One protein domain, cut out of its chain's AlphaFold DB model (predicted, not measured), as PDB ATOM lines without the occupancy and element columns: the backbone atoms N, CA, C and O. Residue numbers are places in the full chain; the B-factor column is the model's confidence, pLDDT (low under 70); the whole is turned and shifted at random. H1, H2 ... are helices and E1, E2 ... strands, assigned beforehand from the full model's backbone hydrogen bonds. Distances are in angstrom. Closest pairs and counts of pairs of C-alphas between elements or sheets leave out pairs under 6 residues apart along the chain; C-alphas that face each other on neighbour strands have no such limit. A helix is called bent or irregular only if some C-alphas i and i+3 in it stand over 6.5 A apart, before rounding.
ATOM      1  N   LEU A 294      31.180 -17.945  10.328       44.47
ATOM      2  CA  LEU A 294      30.812 -16.693   9.665       44.47
ATOM      3  C   LEU A 294      31.840 -16.277   8.595       44.47
ATOM      4  O   LEU A 294      31.434 -15.747   7.559       44.47
ATOM      5  N   ASN A 295      33.134 -16.555   8.796       45.66
ATOM      6  CA  ASN A 295      34.192 -16.259   7.823       45.66
ATOM      7  C   ASN A 295      34.028 -17.070   6.542       45.66
ATOM      8  O   ASN A 295      34.103 -16.495   5.459       45.66
ATOM      9  N   GLU A 296      33.698 -18.359   6.648       49.16
ATOM     10  CA  GLU A 296      33.471 -19.215   5.476       49.16
ATOM     11  C   GLU A 296      32.302 -18.740   4.602       49.16
ATOM     12  O   GLU A 296      32.311 -18.951   3.391       49.16
ATOM     13  N   THR A 297      31.278 -18.096   5.185       46.22
ATOM     14  CA  THR A 297      30.089 -17.718   4.402       46.22
ATOM     15  C   THR A 297      30.105 -16.283   3.877       46.22
ATOM     16  O   THR A 297      29.430 -15.993   2.887       46.22
ATOM     17  N   VAL A 298      30.841 -15.374   4.521       46.75
ATOM     18  CA  VAL A 298      30.836 -13.940   4.179       46.75
ATOM     19  C   VAL A 298      32.026 -13.553   3.281       46.75
ATOM     20  O   VAL A 298      31.940 -12.563   2.544       46.75
ATOM     21  N   SER A 299      33.101 -14.356   3.244       47.31
ATOM     22  CA  SER A 299      34.349 -14.014   2.536       47.31
ATOM     23  C   SER A 299      34.261 -13.996   1.007       47.31
ATOM     24  O   SER A 299      35.204 -13.563   0.348       47.31
ATOM     25  N   ASP A 300      33.156 -14.440   0.402       43.31
ATOM     26  CA  ASP A 300      33.080 -14.585  -1.056       43.31
ATOM     27  C   ASP A 300      33.067 -13.243  -1.817       43.31
ATOM     28  O   ASP A 300      33.277 -13.238  -3.031       43.31
ATOM     29  N   ASN A 301      32.825 -12.098  -1.154       46.22
ATOM     30  CA  ASN A 301      32.862 -10.774  -1.808       46.22
ATOM     31  C   ASN A 301      33.307  -9.588  -0.925       46.22
ATOM     32  O   ASN A 301      33.415  -8.475  -1.446       46.22
ATOM     33  N   ILE A 302      33.534  -9.776   0.379       52.66
ATOM     34  CA  ILE A 302      33.918  -8.705   1.309       52.66
ATOM     35  C   ILE A 302      35.051  -9.246   2.195       52.66
ATOM     36  O   ILE A 302      34.912 -10.333   2.743       52.66
ATOM     37  N   GLU A 303      36.164  -8.510   2.322       62.59
ATOM     38  CA  GLU A 303      37.247  -8.797   3.283       62.59
ATOM     39  C   GLU A 303      36.718  -8.601   4.717       62.59
ATOM     40  O   GLU A 303      36.938  -7.557   5.337       62.59
ATOM     41  N   ILE A 304      35.919  -9.557   5.193       61.84
ATOM     42  CA  ILE A 304      35.385  -9.622   6.554       61.84
ATOM     43  C   ILE A 304      36.120 -10.737   7.284       61.84
ATOM     44  O   ILE A 304      36.081 -11.883   6.846       61.84
ATOM     45  N   THR A 305      36.768 -10.393   8.394       59.00
ATOM     46  CA  THR A 305      37.370 -11.357   9.317       59.00
ATOM     47  C   THR A 305      36.640 -11.284  10.647       59.00
ATOM     48  O   THR A 305      36.609 -10.245  11.291       59.00
ATOM     49  N   VAL A 306      36.041 -12.378  11.079       55.00
ATOM     50  CA  VAL A 306      35.482 -12.528  12.414       55.00
ATOM     51  C   VAL A 306      36.556 -13.145  13.299       55.00
ATOM     52  O   VAL A 306      36.978 -14.264  13.011       55.00
ATOM     53  N   ASN A 307      37.026 -12.405  14.306       53.91
ATOM     54  CA  ASN A 307      37.957 -12.914  15.314       53.91
ATOM     55  C   ASN A 307      37.141 -13.586  16.417       53.91
ATOM     56  O   ASN A 307      36.251 -12.962  16.994       53.91
ATOM     57  N   ASP A 308      37.419 -14.858  16.676       56.69
ATOM     58  CA  ASP A 308      36.563 -15.697  17.503       56.69
ATOM     59  C   ASP A 308      37.293 -16.533  18.554       56.69
ATOM     60  O   ASP A 308      36.674 -17.357  19.221       56.69
ATOM     61  N   SER A 309      38.592 -16.282  18.712       49.53
ATOM     62  CA  SER A 309      39.511 -17.008  19.597       49.53
ATOM     63  C   SER A 309      39.075 -17.080  21.071       49.53
ATOM     64  O   SER A 309      39.740 -17.727  21.876       49.53
ATOM     65  N   LEU A 310      37.974 -16.420  21.435       45.31
ATOM     66  CA  LEU A 310      37.484 -16.251  22.794       45.31
ATOM     67  C   LEU A 310      36.052 -16.778  23.018       45.31
ATOM     68  O   LEU A 310      35.624 -16.792  24.167       45.31
ATOM     69  N   LEU A 311      35.310 -17.224  21.986       51.25
ATOM     70  CA  LEU A 311      33.885 -17.577  22.128       51.25
ATOM     71  C   LEU A 311      33.466 -18.892  21.455       51.25
ATOM     72  O   LEU A 311      33.806 -19.165  20.306       51.25
ATOM     73  N   ASP A 312      32.635 -19.673  22.160       52.66
ATOM     74  CA  ASP A 312      31.936 -20.839  21.612       52.66
ATOM     75  C   ASP A 312      30.693 -20.379  20.827       52.66
ATOM     76  O   ASP A 312      29.699 -19.903  21.375       52.66
ATOM     77  N   TYR A 313      30.732 -20.548  19.503       53.22
ATOM     78  CA  TYR A 313      29.643 -20.195  18.583       53.22
ATOM     79  C   TYR A 313      28.295 -20.832  18.894       53.22
ATOM     80  O   TYR A 313      27.279 -20.387  18.349       53.22
ATOM     81  N   SER A 314      28.251 -21.897  19.691       59.94
ATOM     82  CA  SER A 314      26.988 -22.531  20.059       59.94
ATOM     83  C   SER A 314      26.106 -21.654  20.956       59.94
ATOM     84  O   SER A 314      24.899 -21.911  21.023       59.94
ATOM     85  N   ASP A 315      26.658 -20.587  21.541       75.12
ATOM     86  CA  ASP A 315      25.935 -19.700  22.454       75.12
ATOM     87  C   ASP A 315      25.177 -18.557  21.751       75.12
ATOM     88  O   ASP A 315      24.229 -18.006  22.311       75.12
ATOM     89  N   ILE A 316      25.500 -18.244  20.489       84.25
ATOM     90  CA  ILE A 316      24.788 -17.213  19.717       84.25
ATOM     91  C   ILE A 316      23.576 -17.831  19.023       84.25
ATOM     92  O   ILE A 316      23.716 -18.729  18.179       84.25
ATOM     93  N   ASP A 317      22.387 -17.298  19.303       90.19
ATOM     94  CA  ASP A 317      21.160 -17.771  18.676       90.19
ATOM     95  C   ASP A 317      21.156 -17.549  17.147       90.19
ATOM     96  O   ASP A 317      21.714 -16.593  16.601       90.19
ATOM     97  N   GLU A 318      20.508 -18.471  16.435       89.44
ATOM     98  CA  GLU A 318      20.488 -18.496  14.968       89.44
ATOM     99  C   GLU A 318      19.823 -17.251  14.353       89.44
ATOM    100  O   GLU A 318      20.186 -16.834  13.252       89.44
ATOM    101  N   GLU A 319      18.852 -16.641  15.042       95.06
ATOM    102  CA  GLU A 319      18.165 -15.445  14.547       95.06
ATOM    103  C   GLU A 319      19.109 -14.237  14.564       95.06
ATOM    104  O   GLU A 319      19.255 -13.568  13.536       95.06
ATOM    105  N   SER A 320      19.814 -14.006  15.675       94.56
ATOM    106  CA  SER A 320      20.834 -12.957  15.791       94.56
ATOM    107  C   SER A 320      21.952 -13.152  14.770       94.56
ATOM    108  O   SER A 320      22.278 -12.231  14.016       94.56
ATOM    109  N   ARG A 321      22.475 -14.379  14.646       88.19
ATOM    110  CA  ARG A 321      23.515 -14.734  13.666       88.19
ATOM    111  C   ARG A 321      23.108 -14.388  12.234       88.19
ATOM    112  O   ARG A 321      23.893 -13.792  11.490       88.19
ATOM    113  N   GLN A 322      21.880 -14.732  11.851       91.25
ATOM    114  CA  GLN A 322      21.354 -14.441  10.520       91.25
ATOM    115  C   GLN A 322      21.166 -12.932  10.299       91.25
ATOM    116  O   GLN A 322      21.520 -12.434   9.230       91.25
ATOM    117  N   LEU A 323      20.671 -12.190  11.296       95.81
ATOM    118  CA  LEU A 323      20.508 -10.734  11.208       95.81
ATOM    119  C   LEU A 323      21.846 -10.006  11.041       95.81
ATOM    120  O   LEU A 323      21.960  -9.121  10.188       95.81
ATOM    121  N   TYR A 324      22.862 -10.391  11.814       94.75
ATOM    122  CA  TYR A 324      24.211  -9.837  11.705       94.75
ATOM    123  C   TYR A 324      24.815 -10.085  10.325       94.75
ATOM    124  O   TYR A 324      25.297  -9.155   9.674       94.75
ATOM    125  N   ARG A 325      24.712 -11.323   9.836       88.06
ATOM    126  CA  ARG A 325      25.158 -11.700   8.493       88.06
ATOM    127  C   ARG A 325      24.444 -10.897   7.412       88.06
ATOM    128  O   ARG A 325      25.099 -10.289   6.568       88.06
ATOM    129  N   ASP A 326      23.113 -10.853   7.449       93.12
ATOM    130  CA  ASP A 326      22.330 -10.116   6.460       93.12
ATOM    131  C   ASP A 326      22.683  -8.624   6.465       93.12
ATOM    132  O   ASP A 326      22.685  -7.991   5.409       93.12
ATOM    133  N   PHE A 327      23.010  -8.040   7.619       95.50
ATOM    134  CA  PHE A 327      23.453  -6.651   7.699       95.50
ATOM    135  C   PHE A 327      24.806  -6.429   7.013       95.50
ATOM    136  O   PHE A 327      24.906  -5.543   6.160       95.50
ATOM    137  N   LEU A 328      25.810  -7.254   7.326       91.00
ATOM    138  CA  LEU A 328      27.152  -7.175   6.732       91.00
ATOM    139  C   LEU A 328      27.132  -7.395   5.208       91.00
ATOM    140  O   LEU A 328      27.862  -6.736   4.471       91.00
ATOM    141  N   GLU A 329      26.239  -8.257   4.720       87.50
ATOM    142  CA  GLU A 329      26.030  -8.520   3.290       87.50
ATOM    143  C   GLU A 329      25.149  -7.463   2.587       87.50
ATOM    144  O   GLU A 329      24.845  -7.591   1.396       87.50
ATOM    145  N   GLY A 330      24.685  -6.435   3.307       92.12
ATOM    146  CA  GLY A 330      23.814  -5.381   2.770       92.12
ATOM    147  C   GLY A 330      22.385  -5.842   2.443       92.12
ATOM    148  O   GLY A 330      21.664  -5.166   1.702       92.12
ATOM    149  N   LYS A 331      21.962  -6.994   2.970       95.69
ATOM    150  CA  LYS A 331      20.605  -7.558   2.845       95.69
ATOM    151  C   LYS A 331      19.656  -7.065   3.942       95.69
ATOM    152  O   LYS A 331      18.443  -7.066   3.723       95.69
ATOM    153  N   ALA A 332      20.191  -6.618   5.076       96.94
ATOM    154  CA  ALA A 332      19.454  -6.009   6.178       96.94
ATOM    155  C   ALA A 332      19.968  -4.597   6.509       96.94
ATOM    156  O   ALA A 332      20.985  -4.126   6.001       96.94
ATOM    157  N   THR A 333      19.219  -3.909   7.366       98.50
ATOM    158  CA  THR A 333      19.540  -2.577   7.892       98.50
ATOM    159  C   THR A 333      19.424  -2.595   9.408       98.50
ATOM    160  O   THR A 333      18.595  -3.337   9.930       98.50
ATOM    161  N   ALA A 334      20.162  -1.728  10.094       98.44
ATOM    162  CA  ALA A 334      20.117  -1.586  11.547       98.44
ATOM    163  C   ALA A 334      19.571  -0.210  11.959       98.44
ATOM    164  O   ALA A 334      19.841   0.797  11.302       98.44
ATOM    165  N   ILE A 335      18.778  -0.159  13.030       98.69
ATOM    166  CA  ILE A 335      18.150   1.054  13.570       98.69
ATOM    167  C   ILE A 335      19.154   1.802  14.450       98.69
ATOM    168  O   ILE A 335      19.678   1.241  15.407       98.69
ATOM    169  N   TYR A 336      19.399   3.087  14.179       98.44
ATOM    170  CA  TYR A 336      20.282   3.898  15.020       98.44
ATOM    171  C   TYR A 336      19.602   4.261  16.346       98.44
ATOM    172  O   TYR A 336      18.635   5.034  16.356       98.44
ATOM    173  N   LYS A 337      20.077   3.682  17.454       97.31
ATOM    174  CA  LYS A 337      19.351   3.667  18.731       97.31
ATOM    175  C   LYS A 337      19.454   4.977  19.510       97.31
ATOM    176  O   LYS A 337      18.417   5.531  19.889       97.31
ATOM    177  N   ASP A 338      20.666   5.488  19.711       96.12
ATOM    178  CA  ASP A 338      20.915   6.712  20.478       96.12
ATOM    179  C   ASP A 338      22.064   7.541  19.876       96.12
ATOM    180  O   ASP A 338      23.200   7.085  19.843       96.12
ATOM    181  N   PRO A 339      21.823   8.786  19.424       95.44
ATOM    182  CA  PRO A 339      22.888   9.662  18.951       95.44
ATOM    183  C   PRO A 339      23.943  10.037  20.002       95.44
ATOM    184  O   PRO A 339      25.016  10.501  19.618       95.44
ATOM    185  N   GLU A 340      23.653   9.895  21.297       94.62
ATOM    186  CA  GLU A 340      24.629  10.140  22.368       94.62
ATOM    187  C   GLU A 340      25.641   8.993  22.530       94.62
ATOM    188  O   GLU A 340      26.690   9.195  23.139       94.62
ATOM    189  N   SER A 341      25.398   7.836  21.902       94.31
ATOM    190  CA  SER A 341      26.342   6.712  21.858       94.31
ATOM    191  C   SER A 341      27.488   6.909  20.856       94.31
ATOM    192  O   SER A 341      28.260   5.981  20.622       94.31
ATOM    193  N   ASP A 342      27.543   8.057  20.174       96.69
ATOM    194  CA  ASP A 342      28.583   8.376  19.199       96.69
ATOM    195  C   ASP A 342      29.828   8.926  19.892       96.69
ATOM    196  O   ASP A 342      29.827  10.035  20.431       96.69
ATOM    197  N   THR A 343      30.917   8.175  19.840       94.81
ATOM    198  CA  THR A 343      32.225   8.540  20.399       94.81
ATOM    199  C   THR A 343      33.223   8.980  19.335       94.81
ATOM    200  O   THR A 343      34.386   9.233  19.657       94.81
ATOM    201  N   SER A 344      32.793   9.091  18.078       93.88
ATOM    202  CA  SER A 344      33.660   9.499  16.978       93.88
ATOM    203  C   SER A 344      34.179  10.934  17.128       93.88
ATOM    204  O   SER A 344      33.538  11.793  17.754       93.88
ATOM    205  N   GLU A 345      35.342  11.221  16.540       87.94
ATOM    206  CA  GLU A 345      35.849  12.590  16.461       87.94
ATOM    207  C   GLU A 345      34.817  13.495  15.769       87.94
ATOM    208  O   GLU A 345      34.237  13.142  14.745       87.94
ATOM    209  N   ASN A 346      34.555  14.675  16.341       87.31
ATOM    210  CA  ASN A 346      33.534  15.622  15.871       87.31
ATOM    211  C   ASN A 346      32.092  15.080  15.834       87.31
ATOM    212  O   ASN A 346      31.211  15.766  15.312       87.31
ATOM    213  N   LYS A 347      31.825  13.910  16.431       91.94
ATOM    214  CA  LYS A 347      30.487  13.305  16.497       91.94
ATOM    215  C   LYS A 347      29.872  13.166  15.093       91.94
ATOM    216  O   LYS A 347      28.761  13.650  14.819       91.94
ATOM    217  N   ILE A 348      30.647  12.595  14.167       94.06
ATOM    218  CA  ILE A 348      30.286  12.483  12.745       94.06
ATOM    219  C   ILE A 348      29.018  11.646  12.548       94.06
ATOM    220  O   ILE A 348      28.140  12.038  11.775       94.06
ATOM    221  N   PHE A 349      28.850  10.551  13.294       95.88
ATOM    222  CA  PHE A 349      27.678   9.685  13.174       95.88
ATOM    223  C   PHE A 349      26.436  10.350  13.763       95.88
ATOM    224  O   PHE A 349      25.390  10.361  13.124       95.88
ATOM    225  N   LYS A 350      26.539  11.011  14.916       96.31
ATOM    226  CA  LYS A 350      25.475  11.838  15.505       96.31
ATOM    227  C   LYS A 350      25.025  12.952  14.562       96.31
ATOM    228  O   LYS A 350      23.847  13.309  14.549       96.31
ATOM    229  N   SER A 351      25.949  13.515  13.787       95.81
ATOM    230  CA  SER A 351      25.660  14.588  12.833       95.81
ATOM    231  C   SER A 351      24.989  14.079  11.552       95.81
ATOM    232  O   SER A 351      24.112  14.758  11.006       95.81
ATOM    233  N   ALA A 352      25.373  12.891  11.078       96.44
ATOM    234  CA  ALA A 352      24.886  12.308   9.826       96.44
ATOM    235  C   ALA A 352      23.632  11.429   9.994       96.44
ATOM    236  O   ALA A 352      22.743  11.421   9.134       96.44
ATOM    237  N   LEU A 353      23.543  10.698  11.103       96.88
ATOM    238  CA  LEU A 353      22.496   9.727  11.393       96.88
ATOM    239  C   LEU A 353      21.395  10.340  12.267       96.88
ATOM    240  O   LEU A 353      21.570  11.344  12.955       96.88
ATOM    241  N   LYS A 354      20.205   9.742  12.226       98.00
ATOM    242  CA  LYS A 354      19.035  10.178  12.992       98.00
ATOM    243  C   LYS A 354      18.503   9.024  13.813       98.00
ATOM    244  O   LYS A 354      18.305   7.934  13.284       98.00
ATOM    245  N   GLN A 355      18.219   9.304  15.080       98.12
ATOM    246  CA  GLN A 355      17.636   8.335  15.997       98.12
ATOM    247  C   GLN A 355      16.373   7.684  15.414       98.12
ATOM    248  O   GLN A 355      15.492   8.382  14.900       98.12
ATOM    249  N   GLY A 356      16.285   6.359  15.516       97.88
ATOM    250  CA  GLY A 356      15.151   5.555  15.063       97.88
ATOM    251  C   GLY A 356      15.077   5.328  13.550       97.88
ATOM    252  O   GLY A 356      14.161   4.646  13.095       97.88
ATOM    253  N   ASN A 357      16.003   5.879  12.758       98.50
ATOM    254  CA  ASN A 357      16.113   5.542  11.341       98.50
ATOM    255  C   ASN A 357      16.983   4.296  11.150       98.50
ATOM    256  O   ASN A 357      17.944   4.088  11.889       98.50
ATOM    257  N   SER A 358      16.666   3.512  10.121       98.38
ATOM    258  CA  SER A 358      17.463   2.359   9.706       98.38
ATOM    259  C   SER A 358      18.517   2.753   8.675       98.38
ATOM    260  O   SER A 358      18.227   3.560   7.789       98.38
ATOM    261  N   TYR A 359      19.695   2.146   8.780       98.44
ATOM    262  CA  TYR A 359      20.839   2.356   7.897       98.44
ATOM    263  C   TYR A 359      21.406   1.014   7.440       98.44
ATOM    264  O   TYR A 359      21.390   0.050   8.205       98.44
ATOM    265  N   SER A 360      21.878   0.928   6.200       97.94
ATOM    266  CA  SER A 360      22.638  -0.226   5.711       97.94
ATOM    267  C   SER A 360      24.109  -0.140   6.121       97.94
ATOM    268  O   SER A 360      24.613   0.927   6.483       97.94
ATOM    269  N   PHE A 361      24.828  -1.258   6.013       95.62
ATOM    270  CA  PHE A 361      26.268  -1.283   6.254       95.62
ATOM    271  C   PHE A 361      27.049  -0.346   5.310       95.62
ATOM    272  O   PHE A 361      27.966   0.355   5.737       95.62
ATOM    273  N   ASP A 362      26.641  -0.253   4.040       94.75
ATOM    274  CA  ASP A 362      27.246   0.674   3.077       94.75
ATOM    275  C   ASP A 362      26.992   2.144   3.439       94.75
ATOM    276  O   ASP A 362      27.911   2.956   3.349       94.75
ATOM    277  N   GLU A 363      25.793   2.491   3.923       96.62
ATOM    278  CA  GLU A 363      25.488   3.856   4.373       96.62
ATOM    279  C   GLU A 363      26.362   4.270   5.569       96.62
ATOM    280  O   GLU A 363      26.829   5.410   5.621       96.62
ATOM    281  N   LEU A 364      26.643   3.350   6.503       95.50
ATOM    282  CA  LEU A 364      27.559   3.617   7.620       95.50
ATOM    283  C   LEU A 364      28.998   3.847   7.147       95.50
ATOM    284  O   LEU A 364      29.668   4.746   7.663       95.50
ATOM    285  N   LYS A 365      29.466   3.083   6.151       93.00
ATOM    286  CA  LYS A 365      30.799   3.290   5.567       93.00
ATOM    287  C   LYS A 365      30.899   4.635   4.851       93.00
ATOM    288  O   LYS A 365      31.907   5.329   4.990       93.00
ATOM    289  N   GLU A 366      29.857   5.014   4.113       93.62
ATOM    290  CA  GLU A 366      29.792   6.293   3.404       93.62
ATOM    291  C   GLU A 366      29.801   7.493   4.358       93.62
ATOM    292  O   GLU A 366      30.393   8.518   4.020       93.62
ATOM    293  N   VAL A 367      29.196   7.396   5.549       93.62
ATOM    294  CA  VAL A 367      29.246   8.477   6.552       93.62
ATOM    295  C   VAL A 367      30.693   8.838   6.896       93.62
ATOM    296  O   VAL A 367      31.051  10.013   6.857       93.62
ATOM    297  N   TYR A 368      31.541   7.841   7.165       89.25
ATOM    298  CA  TYR A 368      32.938   8.085   7.530       89.25
ATOM    299  C   TYR A 368      33.775   8.626   6.366       89.25
ATOM    300  O   TYR A 368      34.564   9.554   6.553       89.25
ATOM    301  N   LEU A 369      33.571   8.080   5.162       89.00
ATOM    302  CA  LEU A 369      34.279   8.490   3.943       89.00
ATOM    303  C   LEU A 369      33.911   9.904   3.476       89.00
ATOM    304  O   LEU A 369      34.723  10.570   2.847       89.00
ATOM    305  N   ASN A 370      32.691  10.370   3.742       87.88
ATOM    306  CA  ASN A 370      32.262  11.705   3.316       87.88
ATOM    307  C   ASN A 370      32.789  12.825   4.224       87.88
ATOM    308  O   ASN A 370      32.948  13.954   3.760       87.88
ATOM    309  N   GLU A 371      33.034  12.527   5.501       84.56
ATOM    310  CA  GLU A 371      33.520  13.504   6.483       84.56
ATOM    311  C   GLU A 371      35.055  13.569   6.552       84.56
ATOM    312  O   GLU A 371      35.604  14.513   7.121       84.56
ATOM    313  N   ASN A 372      35.765  12.606   5.953       79.44
ATOM    314  CA  ASN A 372      37.221  12.512   6.022       79.44
ATOM    315  C   ASN A 372      37.862  12.324   4.639       79.44
ATOM    316  O   ASN A 372      37.312  11.657   3.773       79.44
ATOM    317  N   ASP A 373      39.080  12.841   4.452       73.81
ATOM    318  CA  ASP A 373      39.844  12.736   3.194       73.81
ATOM    319  C   ASP A 373      40.503  11.344   2.981       73.81
ATOM    320  O   ASP A 373      41.495  11.224   2.255       73.81
ATOM    321  N   TYR A 374      39.989  10.277   3.607       74.50
ATOM    322  CA  TYR A 374      40.517   8.921   3.411       74.50
ATOM    323  C   TYR A 374      40.135   8.391   2.032       74.50
ATOM    324  O   TYR A 374      38.996   8.524   1.583       74.50
ATOM    325  N   SER A 375      41.106   7.797   1.337       64.12
ATOM    326  CA  SER A 375      40.912   7.423  -0.060       64.12
ATOM    327  C   SER A 375      40.161   6.111  -0.241       64.12
ATOM    328  O   SER A 375      39.443   5.992  -1.233       64.12
ATOM    329  N   GLU A 376      40.342   5.122   0.641       80.00
ATOM    330  CA  GLU A 376      39.876   3.754   0.386       80.00
ATOM    331  C   GLU A 376      39.484   3.037   1.687       80.00
ATOM    332  O   GLU A 376      40.026   3.309   2.748       80.00
ATOM    333  N   TYR A 377      38.488   2.157   1.604       83.19
ATOM    334  CA  TYR A 377      38.174   1.169   2.636       83.19
ATOM    335  C   TYR A 377      39.118  -0.024   2.448       83.19
ATOM    336  O   TYR A 377      39.371  -0.409   1.305       83.19
ATOM    337  N   VAL A 378      39.620  -0.591   3.543       83.50
ATOM    338  CA  VAL A 378      40.542  -1.733   3.543       83.50
ATOM    339  C   VAL A 378      39.755  -3.006   3.837       83.50
ATOM    340  O   VAL A 378      39.388  -3.722   2.912       83.50
ATOM    341  N   LYS A 379      39.410  -3.242   5.106       84.31
ATOM    342  CA  LYS A 379      38.767  -4.476   5.573       84.31
ATOM    343  C   LYS A 379      37.770  -4.212   6.695       84.31
ATOM    344  O   LYS A 379      37.759  -3.132   7.280       84.31
ATOM    345  N   THR A 380      36.952  -5.206   7.013       86.31
ATOM    346  CA  THR A 380      36.089  -5.208   8.199       86.31
ATOM    347  C   THR A 380      36.505  -6.355   9.096       86.31
ATOM    348  O   THR A 380      36.683  -7.477   8.636       86.31
ATOM    349  N   THR A 381      36.643  -6.090  10.385       83.25
ATOM    350  CA  THR A 381      36.789  -7.122  11.408       83.25
ATOM    351  C   THR A 381      35.522  -7.144  12.246       83.25
ATOM    352  O   THR A 381      34.980  -6.081  12.542       83.25
ATOM    353  N   CYS A 382      35.013  -8.318  12.601       86.12
ATOM    354  CA  CYS A 382      33.901  -8.426  13.538       86.12
ATOM    355  C   CYS A 382      34.281  -9.318  14.718       86.12
ATOM    356  O   CYS A 382      35.070 -10.245  14.567       86.12
ATOM    357  N   THR A 383      33.681  -9.067  15.871       84.00
ATOM    358  CA  THR A 383      33.851  -9.895  17.064       84.00
ATOM    359  C   THR A 383      32.526  -9.957  17.802       84.00
ATOM    360  O   THR A 383      31.804  -8.963  17.850       84.00
ATOM    361  N   TYR A 384      32.190 -11.111  18.364       87.69
ATOM    362  CA  TYR A 384      31.062 -11.206  19.283       87.69
ATOM    363  C   TYR A 384      31.492 -10.744  20.675       87.69
ATOM    364  O   TYR A 384      32.609 -11.033  21.093       87.69
ATOM    365  N   ILE A 385      30.633  -9.991  21.358       90.75
ATOM    366  CA  ILE A 385      30.850  -9.505  22.728       90.75
ATOM    367  C   ILE A 385      29.562  -9.692  23.533       90.75
ATOM    368  O   ILE A 385      28.493  -9.689  22.935       90.75
ATOM    369  N   ASP A 386      29.650  -9.872  24.848       93.25
ATOM    370  CA  ASP A 386      28.504 -10.059  25.751       93.25
ATOM    371  C   ASP A 386      28.348  -8.819  26.645       93.25
ATOM    372  O   ASP A 386      28.847  -8.748  27.777       93.25
ATOM    373  N   CYS A 387      27.697  -7.784  26.109       94.94
ATOM    374  CA  CYS A 387      27.522  -6.521  26.813       94.94
ATOM    375  C   CYS A 387      26.734  -6.743  28.110       94.94
ATOM    376  O   CYS A 387      25.557  -7.076  28.110       94.94
ATOM    377  N   GLY A 388      27.369  -6.504  29.258       94.31
ATOM    378  CA  GLY A 388      26.762  -6.754  30.564       94.31
ATOM    379  C   GLY A 388      26.718  -8.213  31.020       94.31
ATOM    380  O   GLY A 388      26.179  -8.446  32.104       94.31
ATOM    381  N   LEU A 389      27.352  -9.136  30.290       91.69
ATOM    382  CA  LEU A 389      27.527 -10.542  30.673       91.69
ATOM    383  C   LEU A 389      26.189 -11.258  30.942       91.69
ATOM    384  O   LEU A 389      26.018 -11.919  31.975       91.69
ATOM    385  N   ASP A 390      25.206 -11.058  30.062       94.31
ATOM    386  CA  ASP A 390      23.867 -11.647  30.170       94.31
ATOM    387  C   ASP A 390      23.681 -12.916  29.319       94.31
ATOM    388  O   ASP A 390      22.655 -13.598  29.454       94.31
ATOM    389  N   GLY A 391      24.693 -13.277  28.525       90.25
ATOM    390  CA  GLY A 391      24.691 -14.400  27.595       90.25
ATOM    391  C   GLY A 391      24.012 -14.096  26.255       90.25
ATOM    392  O   GLY A 391      23.841 -15.018  25.455       90.25
ATOM    393  N   GLU A 392      23.596 -12.850  25.997       93.38
ATOM    394  CA  GLU A 392      23.022 -12.406  24.723       93.38
ATOM    395  C   GLU A 392      24.027 -11.565  23.924       93.38
ATOM    396  O   GLU A 392      24.023 -10.336  23.966       93.38
ATOM    397  N   TYR A 393      24.830 -12.246  23.110       93.12
ATOM    398  CA  TYR A 393      25.927 -11.642  22.357       93.12
ATOM    399  C   TYR A 393      25.517 -10.567  21.340       93.12
ATOM    400  O   TYR A 393      24.668 -10.778  20.470       93.12
ATOM    401  N   GLU A 394      26.233  -9.446  21.363       95.88
ATOM    402  CA  GLU A 394      26.277  -8.435  20.314       95.88
ATOM    403  C   GLU A 394      27.378  -8.699  19.287       95.88
ATOM    404  O   GLU A 394      28.358  -9.392  19.546       95.88
ATOM    405  N   LEU A 395      27.252  -8.069  18.116       94.56
ATOM    406  CA  LEU A 395      28.326  -8.009  17.131       94.56
ATOM    407  C   LEU A 395      29.039  -6.651  17.202       94.56
ATOM    408  O   LEU A 395      28.480  -5.621  16.808       94.56
ATOM    409  N   PHE A 396      30.289  -6.658  17.649       94.88
ATOM    410  CA  PHE A 396      31.229  -5.556  17.490       94.88
ATOM    411  C   PHE A 396      31.812  -5.576  16.073       94.88
ATOM    412  O   PHE A 396      32.318  -6.595  15.614       94.88
ATOM    413  N   VAL A 397      31.722  -4.459  15.354       94.44
ATOM    414  CA  VAL A 397      32.161  -4.330  13.957       94.44
ATOM    415  C   VAL A 397      33.178  -3.203  13.850       94.44
ATOM    416  O   VAL A 397      32.893  -2.074  14.245       94.44
ATOM    417  N   GLN A 398      34.334  -3.496  13.263       93.94
ATOM    418  CA  GLN A 398      35.452  -2.583  13.062       93.94
ATOM    419  C   GLN A 398      35.796  -2.472  11.575       93.94
ATOM    420  O   GLN A 398      36.304  -3.424  10.990       93.94
ATOM    421  N   ASN A 399      35.573  -1.313  10.951       92.62
ATOM    422  CA  ASN A 399      35.976  -1.089   9.558       92.62
ATOM    423  C   ASN A 399      37.300  -0.333   9.508       92.62
ATOM    424  O   ASN A 399      37.398   0.763  10.054       92.62
ATOM    425  N   GLU A 400      38.285  -0.869   8.803       89.81
ATOM    426  CA  GLU A 400      39.574  -0.234   8.548       89.81
ATOM    427  C   GLU A 400      39.545   0.567   7.242       89.81
ATOM    428  O   GLU A 400      39.091   0.081   6.205       89.81
ATOM    429  N   TYR A 401      40.064   1.794   7.282       86.81
ATOM    430  CA  TYR A 401      40.202   2.681   6.116       86.81
ATOM    431  C   TYR A 401      41.666   3.016   5.805       86.81
ATOM    432  O   TYR A 401      42.045   3.266   4.665       86.81
ATOM    433  N   SER A 402      42.519   3.024   6.821       85.06
ATOM    434  CA  SER A 402      43.969   3.093   6.660       85.06
ATOM    435  C   SER A 402      44.638   2.572   7.920       85.06
ATOM    436  O   SER A 402      43.969   2.352   8.929       85.06
ATOM    437  N   MET A 403      45.971   2.478   7.893       77.44
ATOM    438  CA  MET A 403      46.765   2.207   9.088       77.44
ATOM    439  C   MET A 403      46.324   3.160  10.217       77.44
ATOM    440  O   MET A 403      46.347   4.379  10.037       77.44
ATOM    441  N   TYR A 404      45.859   2.594  11.334       81.75
ATOM    442  CA  TYR A 404      45.349   3.299  12.521       81.75
ATOM    443  C   TYR A 404      44.028   4.070  12.380       81.75
ATOM    444  O   TYR A 404      43.683   4.821  13.288       81.75
ATOM    445  N   CYS A 405      43.284   3.927  11.280       88.75
ATOM    446  CA  CYS A 405      42.025   4.649  11.079       88.75
ATOM    447  C   CYS A 405      40.859   3.679  10.915       88.75
ATOM    448  O   CYS A 405      40.706   3.051   9.862       88.75
ATOM    449  N   PHE A 406      40.021   3.608  11.948       91.62
ATOM    450  CA  PHE A 406      38.936   2.637  12.038       91.62
ATOM    451  C   PHE A 406      37.610   3.296  12.410       91.62
ATOM    452  O   PHE A 406      37.595   4.254  13.181       91.62
ATOM    453  N   THR A 407      36.492   2.749  11.938       95.31
ATOM    454  CA  THR A 407      35.180   2.973  12.564       95.31
ATOM    455  C   THR A 407      34.761   1.759  13.358       95.31
ATOM    456  O   THR A 407      35.149   0.642  13.032       95.31
ATOM    457  N   LYS A 408      33.966   1.990  14.400       95.81
ATOM    458  CA  LYS A 408      33.528   0.972  15.351       95.81
ATOM    459  C   LYS A 408      32.017   1.042  15.541       95.81
ATOM    460  O   LYS A 408      31.470   2.141  15.668       95.81
ATOM    461  N   TYR A 409      31.358  -0.108  15.596       95.88
ATOM    462  CA  TYR A 409      29.918  -0.237  15.824       95.88
ATOM    463  C   TYR A 409      29.639  -1.402  16.771       95.88
ATOM    464  O   TYR A 409      30.343  -2.403  16.713       95.88
ATOM    465  N   VAL A 410      28.587  -1.307  17.585       98.06
ATOM    466  CA  VAL A 410      28.023  -2.471  18.297       98.06
ATOM    467  C   VAL A 410      26.592  -2.681  17.832       98.06
ATOM    468  O   VAL A 410      25.786  -1.743  17.849       98.06
ATOM    469  N   LEU A 411      26.293  -3.900  17.385       98.12
ATOM    470  CA  LEU A 411      25.000  -4.305  16.853       98.12
ATOM    471  C   LEU A 411      24.323  -5.309  17.794       98.12
ATOM    472  O   LEU A 411      24.878  -6.373  18.058       98.12
ATOM    473  N   LYS A 412      23.090  -5.026  18.227       97.88
ATOM    474  CA  LYS A 412      22.282  -5.950  19.046       97.88
ATOM    475  C   LYS A 412      20.992  -6.329  18.330       97.88
ATOM    476  O   LYS A 412      20.337  -5.461  17.746       97.88
ATOM    477  N   ASN A 413      20.627  -7.606  18.376       97.94
ATOM    478  CA  ASN A 413      19.283  -8.057  18.034       97.94
ATOM    479  C   ASN A 413      18.342  -7.784  19.217       97.94
ATOM    480  O   ASN A 413      18.555  -8.291  20.311       97.94
ATOM    481  N   ILE A 414      17.299  -6.983  19.004       97.38
ATOM    482  CA  ILE A 414      16.264  -6.710  20.003       97.38
ATOM    483  C   ILE A 414      14.919  -7.041  19.363       97.38
ATOM    484  O   ILE A 414      14.470  -6.350  18.447       97.38
ATOM    485  N   ASP A 415      14.276  -8.103  19.847       96.56
ATOM    486  CA  ASP A 415      12.972  -8.580  19.362       96.56
ATOM    487  C   ASP A 415      12.921  -8.850  17.834       96.56
ATOM    488  O   ASP A 415      11.896  -8.614  17.185       96.56
ATOM    489  N   GLY A 416      14.016  -9.352  17.248       97.06
ATOM    490  CA  GLY A 416      14.120  -9.678  15.816       97.06
ATOM    491  C   GLY A 416      14.450  -8.476  14.921       97.06
ATOM    492  O   GLY A 416      14.365  -8.565  13.692       97.06
ATOM    493  N   GLU A 417      14.797  -7.334  15.514       98.19
ATOM    494  CA  GLU A 417      15.258  -6.135  14.819       98.19
ATOM    495  C   GLU A 417      16.692  -5.795  15.235       98.19
ATOM    496  O   GLU A 417      17.062  -5.877  16.402       98.19
ATOM    497  N   LEU A 418      17.508  -5.373  14.270       98.31
ATOM    498  CA  LEU A 418      18.905  -5.036  14.513       98.31
ATOM    499  C   LEU A 418      19.055  -3.562  14.911       98.31
ATOM    500  O   LEU A 418      18.556  -2.680  14.207       98.31
ATOM    501  N   TYR A 419      19.786  -3.283  15.989       98.69
ATOM    502  CA  TYR A 419      20.040  -1.933  16.501       98.69
ATOM    503  C   TYR A 419      21.530  -1.606  16.524       98.69
ATOM    504  O   TYR A 419      22.336  -2.399  16.996       98.69
ATOM    505  N   ILE A 420      21.882  -0.399  16.076       98.56
ATOM    506  CA  ILE A 420      23.210   0.195  16.259       98.56
ATOM    507  C   ILE A 420      23.214   0.857  17.639       98.56
ATOM    508  O   ILE A 420      22.622   1.928  17.817       98.56
ATOM    509  N   CYS A 421      23.840   0.189  18.603       98.38
ATOM    510  CA  CYS A 421      23.849   0.560  20.021       98.38
ATOM    511  C   CYS A 421      25.010   1.496  20.383       98.38
ATOM    512  O   CYS A 421      24.933   2.246  21.353       98.38
ATOM    513  N   PHE A 422      26.072   1.474  19.579       98.25
ATOM    514  CA  PHE A 422      27.273   2.278  19.761       98.25
ATOM    515  C   PHE A 422      27.877   2.638  18.404       98.25
ATOM    516  O   PHE A 422      27.824   1.832  17.472       98.25
ATOM    517  N   THR A 423      28.465   3.835  18.299       97.75
ATOM    518  CA  THR A 423      29.304   4.218  17.155       97.75
ATOM    519  C   THR A 423      30.570   4.918  17.640       97.75
ATOM    520  O   THR A 423      30.547   5.668  18.615       97.75
ATOM    521  N   GLY A 424      31.697   4.675  16.982       95.94
ATOM    522  CA  GLY A 424      32.979   5.254  17.364       95.94
ATOM    523  C   GLY A 424      33.975   5.285  16.218       95.94
ATOM    524  O   GLY A 424      33.719   4.768  15.128       95.94
ATOM    525  N   ASP A 425      35.121   5.906  16.472       94.88
ATOM    526  CA  ASP A 425      36.263   5.888  15.564       94.88
ATOM    527  C   ASP A 425      37.590   5.798  16.322       94.88
ATOM    528  O   ASP A 425      37.674   6.115  17.512       94.88
ATOM    529  N   SER A 426      38.615   5.375  15.593       92.19
ATOM    530  CA  SER A 426      40.008   5.306  16.013       92.19
ATOM    531  C   SER A 426      40.881   5.988  14.963       92.19
ATOM    532  O   SER A 426      40.556   5.942  13.774       92.19
ATOM    533  N   ARG A 427      41.938   6.672  15.406       89.19
ATOM    534  CA  ARG A 427      42.846   7.492  14.579       89.19
ATOM    535  C   ARG A 427      44.264   7.413  15.145       89.19
ATOM    536  O   ARG A 427      44.435   7.010  16.288       89.19
ATOM    537  N   GLU A 428      45.259   7.913  14.409       84.25
ATOM    538  CA  GLU A 428      46.694   7.874  14.774       84.25
ATOM    539  C   GLU A 428      47.020   8.315  16.219       84.25
ATOM    540  O   GLU A 428      47.969   7.818  16.816       84.25
ATOM    541  N   HIS A 429      46.230   9.222  16.801       87.56
ATOM    542  CA  HIS A 429      46.413   9.716  18.173       87.56
ATOM    543  C   HIS A 429      45.300   9.311  19.142       87.56
ATOM    544  O   HIS A 429      45.299   9.753  20.288       87.56
TER     545      HIS A 429
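This is residues 294 to 429 of the 588 residues of an uncharacterized protein of Butyrivibrio fibrisolvens DSM 3071 (UniProt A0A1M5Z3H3). A strongly twisted, curled sheet, made mainly of the four long strands E3 to E6, has helices H2 and H4 packed over one face, one after the other. H3 packs beside E6 and on H4, while the small helix H1 sits at the E1 edge. The printed part has 136 residues, with four named helices and six named strands in the order H1 E1 H2 E2 H3 H4 E3 E4 E5 E6; the class is mixed, helices and strands. The mixed sheet runs E1 E3 E4 E5 E6 E2. The whole is compact, with a radius of gyration of the C-alphas of 14.2 A and spans of 41 by 30 by 28 A.

E3, residues 380 to 385, E4, residues 394 to 402, E5, residues 405 to 414, and E6, residues 417 to 426, form a meander, each strand the antiparallel neighbour of the one before, joined as hairpins. N 383 and O 396 are 2.8 A apart between E3 and E4, N 397 and O 409 2.8 A between E4 and E5, and N 408 and O 424 2.9 A between E5 and E6, within hydrogen-bond range. The edge strands are parallel to their neighbours: E1, residues 304 to 306, to E3, with N 305 and O 380 2.9 A apart, and E2, residues 334 to 336, to E6, with N 335 and O 418 2.8 A apart. H2, residues 318 to 328, is over E5 at a height over the sheet of 7.1 A, slantwise to the strands at 41 degrees on the local plane; the closest C-alphas of H2 and E5, Ser 320 and Asn 413, are 5.6 A apart. H4, residues 361 to 371, is on the same face as H2, at a height over the sheet of 8.2 A. H3, residues 345 to 352, touches H4 at a steep tilt of 53 degrees, opposite ways; their closest C-alphas, Ala 352 and Val 367, are 6.7 A apart. H1, residues 294 to 298, only grazes the sheet with its residues 294 to 298. Every O i to N i+4 pair is within hydrogen-bond range in H1 and H2, against 2 of 4 in H3 and 6 of 7 in H4.

H1 begins at C-alpha 294 (30.812, -16.693, 9.665). E5 measures 29.5 A, E6 27.3 A, E4 25.1 A, H4 16.5 A, E3 16.0 A and H2 15.5 A. H3 is irregular, with C-alphas 346 and 349 8.8 A apart. E6 ends at C-alpha 426 (40.008, 5.306, 16.013).

The two C-alphas farthest apart, Ser 314 and Asp 373, are 41.2 A apart. The printed part has no cut, and the link from E1 to H2 is long, with 11 residues. Mean pLDDT of the printed part is 85.9; residues 294 to 314 and residue 375 are under 70.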